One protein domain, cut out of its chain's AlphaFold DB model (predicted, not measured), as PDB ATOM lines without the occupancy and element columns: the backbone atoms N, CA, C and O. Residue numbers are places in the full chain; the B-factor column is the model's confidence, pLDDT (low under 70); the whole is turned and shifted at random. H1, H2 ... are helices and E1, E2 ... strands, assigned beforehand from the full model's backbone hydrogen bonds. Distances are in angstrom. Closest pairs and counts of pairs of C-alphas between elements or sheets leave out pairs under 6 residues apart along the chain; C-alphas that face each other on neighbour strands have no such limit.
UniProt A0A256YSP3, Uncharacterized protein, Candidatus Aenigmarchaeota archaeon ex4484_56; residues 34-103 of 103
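What this domain is: This is residues 34 to 103 of the 103 residues of an uncharacterized protein of Candidatus Aenigmarchaeota archaeon ex4484_56 (UniProt A0A256YSP3). Look first for a two-stranded hairpin, E1 and E2, with the helices over one face of it: H1 over E1, H3 meeting H1 at a steep tilt with its last residues, and short H2 near both. A long loop, residues 68 to 83, leads from H3 back to the hairpin, and its residues 72 to 73 pair antiparallel with 101 to 102 of E2. The 70 printed residues have three named helices and then two named strands, in the order H1 H2 H3 E1 E2, class mixed; the sheet is E1 - E2, antiparallel. The whole is compact, radius of gyration of the C-alphas 11.6 A, with an elongated outline of 36 by 21 by 20 A.

How they stand to each other: Begin at the hairpin of E1, residues 84 to 89, and E2, residues 97 to 102: the directions stand at 156 degrees, and N 87 and O 99 are within hydrogen-bond range at 2.9 A, as are N 101 and O 85 at 2.8 A. Go to H1, residues 34 to 47; its closest C-alpha pair with E1 is Glu 35 and Leu 85, 7.6 A. H3, residues 56 to 67, touches H1 with residues 63 to 67 alone, closest C-alphas Ser 41 and Ile 63 at 5.8 A, a steep tilt of 60 degrees, opposite ways. H2, residues 50 to 53, is close but not clearly touching H1, the closest C-alphas being those of Leu 45 and Leu 51, 5.6 A. H3 and E2 are apart. In H1 and H3 every O i to N i+4 pair is within hydrogen-bond range; H2 is too short for one.

Where its parts are: Find C-alpha 34 at (-9.196, -29.922, 84.782); from there H1 runs 20.0 A. H3 spans 16.2 A, E1 16.0 A. E2, 16.3 A, ends at C-alpha 102, (-2.062, -25.440, 91.649).

The domain as a whole: The C-alphas farthest apart are those of Lys 79 and Asp 93, 36.5 A. The printed part has no cut; H3 to E1 is a long link. The mean pLDDT of the printed part is 74.0, and residues 50 to 54, 56, 74 to 82, 90 to 92 and 94 are under 70.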
ATOM      1  N   LYS A  34     -10.587 -30.181  84.406       73.94
ATOM      2  CA  LYS A  34      -9.196 -29.922  84.782       73.94
ATOM      3  C   LYS A  34      -8.703 -30.808  85.929       73.94
ATOM      4  O   LYS A  34      -7.633 -31.384  85.798       73.94
ATOM      5  N   GLU A  35      -9.468 -30.964  87.007       78.00
ATOM      6  CA  GLU A  35      -9.061 -31.805  88.143       78.00
ATOM      7  C   GLU A  35      -8.956 -33.267  87.725       78.00
ATOM      8  O   GLU A  35      -7.952 -33.923  87.989       78.00
ATOM      9  N   GLU A  36      -9.960 -33.762  86.998       78.25
ATOM     10  CA  GLU A  36      -9.957 -35.128  86.478       78.25
ATOM     11  C   GLU A  36      -8.773 -35.369  85.531       78.25
ATOM     12  O   GLU A  36      -8.115 -36.405  85.605       78.25
ATOM     13  N   LYS A  37      -8.457 -34.396  84.671       79.94
ATOM     14  CA  LYS A  37      -7.279 -34.447  83.801       79.94
ATOM     15  C   LYS A  37      -5.978 -34.481  84.596       79.94
ATOM     16  O   LYS A  37      -5.124 -35.294  84.269       79.94
ATOM     17  N   ILE A  38      -5.844 -33.669  85.649       82.75
ATOM     18  CA  ILE A  38      -4.672 -33.692  86.537       82.75
ATOM     19  C   ILE A  38      -4.537 -35.065  87.201       82.75
ATOM     20  O   ILE A  38      -3.463 -35.660  87.143       82.75
ATOM     21  N   TYR A  39      -5.618 -35.608  87.772       81.31
ATOM     22  CA  TYR A  39      -5.600 -36.936  88.389       81.31
ATOM     23  C   TYR A  39      -5.211 -38.028  87.392       81.31
ATOM     24  O   TYR A  39      -4.346 -38.843  87.695       81.31
ATOM     25  N   ARG A  40      -5.790 -38.025  86.184       81.94
ATOM     26  CA  ARG A  40      -5.435 -38.991  85.133       81.94
ATOM     27  C   ARG A  40      -3.970 -38.874  84.717       81.94
ATOM     28  O   ARG A  40      -3.314 -39.897  84.558       81.94
ATOM     29  N   SER A  41      -3.446 -37.658  84.576       82.62
ATOM     30  CA  SER A  41      -2.030 -37.442  84.258       82.62
ATOM     31  C   SER A  41      -1.112 -37.959  85.363       82.62
ATOM     32  O   SER A  41      -0.124 -38.626  85.074       82.62
ATOM     33  N   LEU A  42      -1.457 -37.725  86.631       82.31
ATOM     34  CA  LEU A  42      -0.706 -38.251  87.773       82.31
ATOM     35  C   LEU A  42      -0.767 -39.777  87.856       82.31
ATOM     36  O   LEU A  42       0.237 -40.402  88.182       82.31
ATOM     37  N   GLU A  43      -1.908 -40.385  87.531       80.19
ATOM     38  CA  GLU A  43      -2.054 -41.843  87.471       80.19
ATOM     39  C   GLU A  43      -1.132 -42.441  86.392       80.19
ATOM     40  O   GLU A  43      -0.393 -43.382  86.670       80.19
ATOM     41  N   ILE A  44      -1.084 -41.839  85.194       83.06
ATOM     42  CA  ILE A  44      -0.189 -42.255  84.095       83.06
ATOM     43  C   ILE A  44       1.285 -42.127  84.509       83.06
ATOM     44  O   ILE A  44       2.095 -43.028  84.268       83.06
ATOM     45  N   LEU A  45       1.645 -41.020  85.162       81.06
ATOM     46  CA  LEU A  45       2.995 -40.805  85.690       81.06
ATOM     47  C   LEU A  45       3.351 -41.810  86.794       81.06
ATOM     48  O   LEU A  45       4.515 -42.185  86.939       81.06
ATOM     49  N   ARG A  46       2.357 -42.265  87.566       77.81
ATOM     50  CA  ARG A  46       2.526 -43.307  88.582       77.81
ATOM     51  C   ARG A  46       2.796 -44.661  87.945       77.81
ATOM     52  O   ARG A  46       3.751 -45.325  88.318       77.81
ATOM     53  N   GLU A  47       1.966 -45.066  86.987       79.19
ATOM     54  CA  GLU A  47       2.088 -46.361  86.303       79.19
ATOM     55  C   GLU A  47       3.404 -46.501  85.529       79.19
ATOM     56  O   GLU A  47       3.915 -47.606  85.360       79.19
ATOM     57  N   SER A  48       3.976 -45.380  85.093       76.00
ATOM     58  CA  SER A  48       5.265 -45.328  84.401       76.00
ATOM     59  C   SER A  48       6.477 -45.206  85.337       76.00
ATOM     60  O   SER A  48       7.594 -45.075  84.843       76.00
ATOM     61  N   ASN A  49       6.288 -45.250  86.667       70.19
ATOM     62  CA  ASN A  49       7.308 -44.983  87.699       70.19
ATOM     63  C   ASN A  49       8.001 -43.608  87.582       70.19
ATOM     64  O   ASN A  49       8.954 -43.309  88.305       70.19
ATOM     65  N   LEU A  50       7.499 -42.727  86.718       68.62
ATOM     66  CA  LEU A  50       8.084 -41.418  86.459       68.62
ATOM     67  C   LEU A  50       7.879 -40.449  87.631       68.62
ATOM     68  O   LEU A  50       8.675 -39.529  87.799       68.62
ATOM     69  N   LEU A  51       6.876 -40.672  88.488       67.50
ATOM     70  CA  LEU A  51       6.698 -39.892  89.725       67.50
ATOM     71  C   LEU A  51       7.861 -40.038  90.719       67.50
ATOM     72  O   LEU A  51       8.060 -39.152  91.549       67.50
ATOM     73  N   GLU A  52       8.615 -41.137  90.662       65.38
ATOM     74  CA  GLU A  52       9.755 -41.370  91.555       65.38
ATOM     75  C   GLU A  52      11.077 -40.859  90.980       65.38
ATOM     76  O   GLU A  52      11.952 -40.439  91.738       65.38
ATOM     77  N   GLU A  53      11.217 -40.873  89.653       61.78
ATOM     78  CA  GLU A  53      12.449 -40.482  88.960       61.78
ATOM     79  C   GLU A  53      12.504 -38.991  88.592       61.78
ATOM     80  O   GLU A  53      13.591 -38.429  88.414       61.78
ATOM     81  N   LEU A  54      11.351 -38.333  88.435       62.06
ATOM     82  CA  LEU A  54      11.279 -36.963  87.939       62.06
ATOM     83  C   LEU A  54      11.280 -35.927  89.075       62.06
ATOM     84  O   LEU A  54      10.526 -36.004  90.038       62.06
ATOM     85  N   ASN A  55      12.102 -34.885  88.911       70.19
ATOM     86  CA  ASN A  55      12.021 -33.670  89.728       70.19
ATOM     87  C   ASN A  55      10.668 -32.967  89.514       70.19
ATOM     88  O   ASN A  55      10.096 -33.058  88.427       70.19
ATOM     89  N   SER A  56      10.213 -32.190  90.504       69.62
ATOM     90  CA  SER A  56       8.929 -31.461  90.468       69.62
ATOM     91  C   SER A  56       8.708 -30.673  89.172       69.62
ATOM     92  O   SER A  56       7.633 -30.749  88.596       69.62
ATOM     93  N   THR A  57       9.749 -30.030  88.640       71.81
ATOM     94  CA  THR A  57       9.689 -29.258  87.386       71.81
ATOM     95  C   THR A  57       9.449 -30.101  86.132       71.81
ATOM     96  O   THR A  57       8.891 -29.622  85.153       71.81
ATOM     97  N   LYS A  58       9.880 -31.366  86.129       75.69
ATOM     98  CA  LYS A  58       9.612 -32.289  85.017       75.69
ATOM     99  C   LYS A  58       8.211 -32.887  85.118       75.69
ATOM    100  O   LYS A  58       7.580 -33.096  84.092       75.69
ATOM    101  N   ILE A  59       7.738 -33.138  86.341       76.06
ATOM    102  CA  ILE A  59       6.360 -33.580  86.597       76.06
ATOM    103  C   ILE A  59       5.379 -32.485  86.157       76.06
ATOM    104  O   ILE A  59       4.411 -32.795  85.475       76.06
ATOM    105  N   GLU A  60       5.662 -31.217  86.475       79.25
ATOM    106  CA  GLU A  60       4.904 -30.054  85.985       79.25
ATOM    107  C   GLU A  60       4.793 -30.063  84.460       79.25
ATOM    108  O   GLU A  60       3.688 -30.153  83.936       79.25
ATOM    109  N   ALA A  61       5.928 -30.074  83.753       78.75
ATOM    110  CA  ALA A  61       5.948 -30.037  82.292       78.75
ATOM    111  C   ALA A  61       5.171 -31.201  81.650       78.75
ATOM    112  O   ALA A  61       4.501 -31.018  80.634       78.75
ATOM    113  N   GLU A  62       5.233 -32.396  82.241       79.75
ATOM    114  CA  GLU A  62       4.524 -33.561  81.713       79.75
ATOM    115  C   GLU A  62       3.014 -33.478  81.975       79.75
ATOM    116  O   GLU A  62       2.210 -33.809  81.101       79.75
ATOM    117  N   ILE A  63       2.600 -32.964  83.137       80.50
ATOM    118  CA  ILE A  63       1.186 -32.684  83.409       80.50
ATOM    119  C   ILE A  63       0.678 -31.587  82.467       80.50
ATOM    120  O   ILE A  63      -0.395 -31.750  81.890       80.50
ATOM    121  N   GLU A  64       1.427 -30.506  82.257       83.50
ATOM    122  CA  GLU A  64       1.055 -29.433  81.326       83.50
ATOM    123  C   GLU A  64       0.889 -29.967  79.899       83.50
ATOM    124  O   GLU A  64      -0.106 -29.666  79.238       83.50
ATOM    125  N   ASN A  65       1.796 -30.839  79.451       83.25
ATOM    126  CA  ASN A  65       1.729 -31.481  78.138       83.25
ATOM    127  C   ASN A  65       0.496 -32.395  77.994       83.25
ATOM    128  O   ASN A  65      -0.196 -32.376  76.977       83.25
ATOM    129  N   LEU A  66       0.176 -33.175  79.030       78.38
ATOM    130  CA  LEU A  66      -0.972 -34.087  79.016       78.38
ATOM    131  C   LEU A  66      -2.317 -33.359  79.143       78.38
ATOM    132  O   LEU A  66      -3.344 -33.839  78.657       78.38
ATOM    133  N   THR A  67      -2.334 -32.212  79.818       73.88
ATOM    134  CA  THR A  67      -3.570 -31.520  80.188       73.88
ATOM    135  C   THR A  67      -3.860 -30.261  79.361       73.88
ATOM    136  O   THR A  67      -5.029 -29.863  79.266       73.88
ATOM    137  N   ASN A  68      -2.848 -29.708  78.676       76.94
ATOM    138  CA  ASN A  68      -2.868 -28.452  77.913       76.94
ATOM    139  C   ASN A  68      -3.261 -27.214  78.744       76.94
ATOM    140  O   ASN A  68      -3.870 -26.277  78.219       76.94
ATOM    141  N   PHE A  69      -2.962 -27.199  80.042       77.38
ATOM    142  CA  PHE A  69      -3.092 -26.010  80.885       77.38
ATOM    143  C   PHE A  69      -1.934 -25.921  81.875       77.38
ATOM    144  O   PHE A  69      -1.351 -26.945  82.208       77.38
ATOM    145  N   ASP A  70      -1.634 -24.700  82.319       77.44
ATOM    146  CA  ASP A  70      -0.520 -24.415  83.227       77.44
ATOM    147  C   ASP A  70      -0.771 -25.057  84.598       77.44
ATOM    148  O   ASP A  70      -1.867 -24.928  85.160       77.44
ATOM    149  N   VAL A  71       0.236 -25.745  85.135       76.25
ATOM    150  CA  VAL A  71       0.157 -26.446  86.421       76.25
ATOM    151  C   VAL A  71       1.455 -26.245  87.182       76.25
ATOM    152  O   VAL A  71       2.539 -26.333  86.624       76.25
ATOM    153  N   CYS A  72       1.357 -26.010  88.484       76.88
ATOM    154  CA  CYS A  72       2.526 -25.734  89.304       76.88
ATOM    155  C   CYS A  72       2.517 -26.550  90.601       76.88
ATOM    156  O   CYS A  72       1.481 -26.688  91.256       76.88
ATOM    157  N   ILE A  73       3.677 -27.102  90.966       76.06
ATOM    158  CA  ILE A  73       3.872 -27.986  92.113       76.06
ATOM    159  C   ILE A  73       4.667 -27.249  93.197       76.06
ATOM    160  O   ILE A  73       5.746 -26.710  92.961       76.06
ATOM    161  N   ASN A  74       4.157 -27.264  94.430       64.56
ATOM    162  CA  ASN A  74       4.751 -26.675  95.643       64.56
ATOM    163  C   ASN A  74       4.926 -25.140  95.687       64.56
ATOM    164  O   ASN A  74       4.781 -24.581  96.774       64.56
ATOM    165  N   PHE A  75       5.255 -24.438  94.593       63.19
ATOM    166  CA  PHE A  75       5.525 -22.992  94.650       63.19
ATOM    167  C   PHE A  75       5.149 -22.237  93.373       63.19
ATOM    168  O   PHE A  75       5.880 -22.249  92.387       63.19
ATOM    169  N   CYS A  76       4.036 -21.503  93.421       62.50
ATOM    170  CA  CYS A  76       3.531 -20.761  92.268       62.50
ATOM    171  C   CYS A  76       3.707 -19.265  92.477       62.50
ATOM    172  O   CYS A  76       3.097 -18.659  93.356       62.50
ATOM    173  N   THR A  77       4.548 -18.655  91.649       58.09
ATOM    174  CA  THR A  77       4.699 -17.195  91.584       58.09
ATOM    175  C   THR A  77       3.534 -16.518  90.859       58.09
ATOM    176  O   THR A  77       3.357 -15.304  90.985       58.09
ATOM    177  N   ASP A  78       2.733 -17.282  90.112       58.38
ATOM    178  CA  ASP A  78       1.690 -16.756  89.237       58.38
ATOM    179  C   ASP A  78       0.317 -16.690  89.921       58.38
ATOM    180  O   ASP A  78      -0.268 -17.700  90.302       58.38
ATOM    181  N   LYS A  79      -0.253 -15.479  90.019       55.47
ATOM    182  CA  LYS A  79      -1.554 -15.197  90.675       55.47
ATOM    183  C   LYS A  79      -2.780 -15.788  89.960       55.47
ATOM    184  O   LYS A  79      -3.914 -15.543  90.378       55.47
ATOM    185  N   LYS A  80      -2.583 -16.471  88.831       59.09
ATOM    186  CA  LYS A  80      -3.668 -17.045  88.021       59.09
ATOM    187  C   LYS A  80      -4.080 -18.440  88.495       59.09
ATOM    188  O   LYS A  80      -5.253 -18.774  88.349       59.09
ATOM    189  N   LEU A  81      -3.158 -19.197  89.091       68.12
ATOM    190  CA  LEU A  81      -3.389 -20.558  89.576       68.12
ATOM    191  C   LEU A  81      -3.804 -20.490  91.046       68.12
ATOM    192  O   LEU A  81      -2.974 -20.425  91.950       68.12
ATOM    193  N   ASN A  82      -5.112 -20.398  91.279       68.19
ATOM    194  CA  ASN A  82      -5.672 -20.180  92.618       68.19
ATOM    195  C   ASN A  82      -6.384 -21.417  93.171       68.19
ATOM    196  O   ASN A  82      -6.785 -21.412  94.338       68.19
ATOM    197  N   LYS A  83      -6.578 -22.460  92.356       75.06
ATOM    198  CA  LYS A  83      -7.163 -23.714  92.827       75.06
ATOM    199  C   LYS A  83      -6.057 -24.656  93.259       75.06
ATOM    200  O   LYS A  83      -5.082 -24.821  92.541       75.06
ATOM    201  N   LYS A  84      -6.221 -25.256  94.439       78.75
ATOM    202  CA  LYS A  84      -5.268 -26.192  95.036       78.75
ATOM    203  C   LYS A  84      -5.847 -27.601  95.021       78.75
ATOM    204  O   LYS A  84      -6.960 -27.811  95.501       78.75
ATOM    205  N   LEU A  85      -5.053 -28.554  94.552       80.44
ATOM    206  CA  LEU A  85      -5.334 -29.981  94.552       80.44
ATOM    207  C   LEU A  85      -4.196 -30.708  95.267       80.44
ATOM    208  O   LEU A  85      -3.025 -30.526  94.950       80.44
ATOM    209  N   ASN A  86      -4.550 -31.523  96.256       77.50
ATOM    210  CA  ASN A  86      -3.587 -32.348  96.974       77.50
ATOM    211  C   ASN A  86      -3.651 -33.764  96.414       77.50
ATOM    212  O   ASN A  86      -4.704 -34.405  96.461       77.50
ATOM    213  N   TYR A  87      -2.521 -34.256  95.925       77.50
ATOM    214  CA  TYR A  87      -2.377 -35.632  95.483       77.50
ATOM    215  C   TYR A  87      -1.474 -36.388  96.452       77.50
ATOM    216  O   TYR A  87      -0.344 -35.978  96.712       77.50
ATOM    217  N   VAL A  88      -1.982 -37.487  97.010       76.75
ATOM    218  CA  VAL A  88      -1.219 -38.338  97.926       76.75
ATOM    219  C   VAL A  88      -0.682 -39.522  97.141       76.75
ATOM    220  O   VAL A  88      -1.440 -40.369  96.674       76.75
ATOM    221  N   PHE A  89       0.636 -39.581  97.017       73.06
ATOM    222  CA  PHE A  89       1.346 -40.718  96.463       73.06
ATOM    223  C   PHE A  89       1.776 -41.639  97.607       73.06
ATOM    224  O   PHE A  89       2.547 -41.242  98.484       73.06
ATOM    225  N   VAL A  90       1.258 -42.868  97.606       68.88
ATOM    226  CA  VAL A  90       1.632 -43.912  98.565       68.88
ATOM    227  C   VAL A  90       2.388 -44.991  97.811       68.88
ATOM    228  O   VAL A  90       1.833 -45.614  96.908       68.88
ATOM    229  N   ASN A  91       3.637 -45.214  98.205       67.81
ATOM    230  CA  ASN A  91       4.452 -46.310  97.710       67.81
ATOM    231  C   ASN A  91       4.660 -47.306  98.859       67.81
ATOM    232  O   ASN A  91       4.917 -46.850  99.973       67.81
ATOM    233  N   PRO A  92       4.560 -48.631  98.652       68.44
ATOM    234  CA  PRO A  92       4.699 -49.605  99.738       68.44
ATOM    235  C   PRO A  92       6.055 -49.530 100.462       68.44
ATOM    236  O   PRO A  92       6.126 -49.894 101.634       68.44
ATOM    237  N   ASP A  93       7.089 -49.005  99.800       70.00
ATOM    238  CA  ASP A  93       8.462 -48.948 100.314       70.00
ATOM    239  C   ASP A  93       8.905 -47.549 100.787       70.00
ATOM    240  O   ASP A  93      10.060 -47.363 101.176       70.00
ATOM    241  N   GLN A  94       8.027 -46.537 100.746       68.31
ATOM    242  CA  GLN A  94       8.369 -45.156 101.115       68.31
ATOM    243  C   GLN A  94       7.279 -44.495 101.960       68.31
ATOM    244  O   GLN A  94       6.103 -44.851 101.897       68.31
ATOM    245  N   GLU A  95       7.668 -43.478 102.733       72.56
ATOM    246  CA  GLU A  95       6.696 -42.606 103.387       72.56
ATOM    247  C   GLU A  95       5.797 -41.924 102.340       72.56
ATOM    248  O   GLU A  95       6.279 -41.537 101.266       72.56
ATOM    249  N   PRO A  96       4.493 -41.773 102.633       72.75
ATOM    250  CA  PRO A  96       3.556 -41.151 101.714       72.75
ATOM    251  C   PRO A  96       3.988 -39.716 101.404       72.75
ATOM    252  O   PRO A  96       4.216 -38.906 102.304       72.75
ATOM    253  N   LYS A  97       4.073 -39.396 100.114       73.19
ATOM    254  CA  LYS A  97       4.421 -38.059  99.626       73.19
ATOM    255  C   LYS A  97       3.149 -37.327  99.228       73.19
ATOM    256  O   LYS A  97       2.325 -37.858  98.487       73.19
ATOM    257  N   ILE A  98       2.996 -36.099  99.709       75.00
ATOM    258  CA  ILE A  98       1.902 -35.213  99.307       75.00
ATOM    259  C   ILE A  98       2.454 -34.242  98.269       75.00
ATOM    260  O   ILE A  98       3.414 -33.523  98.539       75.00
ATOM    261  N   ILE A  99       1.849 -34.241  97.086       76.75
ATOM    262  CA  ILE A  99       2.140 -33.309  96.002       76.75
ATOM    263  C   ILE A  99       1.028 -32.263  96.012       76.75
ATOM    264  O   ILE A  99      -0.146 -32.587  95.818       76.75
ATOM    265  N   GLU A 100       1.397 -31.012  96.277       79.44
ATOM    266  CA  GLU A 100       0.475 -29.881  96.205       79.44
ATOM    267  C   GLU A 100       0.516 -29.279  94.806       79.44
ATOM    268  O   GLU A 100       1.572 -28.831  94.358       79.44
ATOM    269  N   ILE A 101      -0.630 -29.263  94.134       80.25
ATOM    270  CA  ILE A 101      -0.767 -28.872  92.735       80.25
ATOM    271  C   ILE A 101      -1.693 -27.666  92.640       80.25
ATOM    272  O   ILE A 101      -2.794 -27.688  93.191       80.25
ATOM    273  N   TYR A 102      -1.267 -26.633  91.920       80.94
ATOM    274  CA  TYR A 102      -2.062 -25.440  91.649       80.94
ATOM    275  C   TYR A 102      -2.372 -25.323  90.151       80.94
ATOM    276  O   TYR A 102      -1.474 -25.529  89.333       80.94
ATOM    277  N   TYR A 103      -3.627 -25.005  89.806       76.06
ATOM    278  CA  TYR A 103      -4.150 -24.889  88.429       76.06
ATOM    279  C   TYR A 103      -5.235 -23.796  88.281       76.06
ATOM    280  O   TYR A 103      -5.628 -23.177  89.307       76.06
TER     281      TYR A 103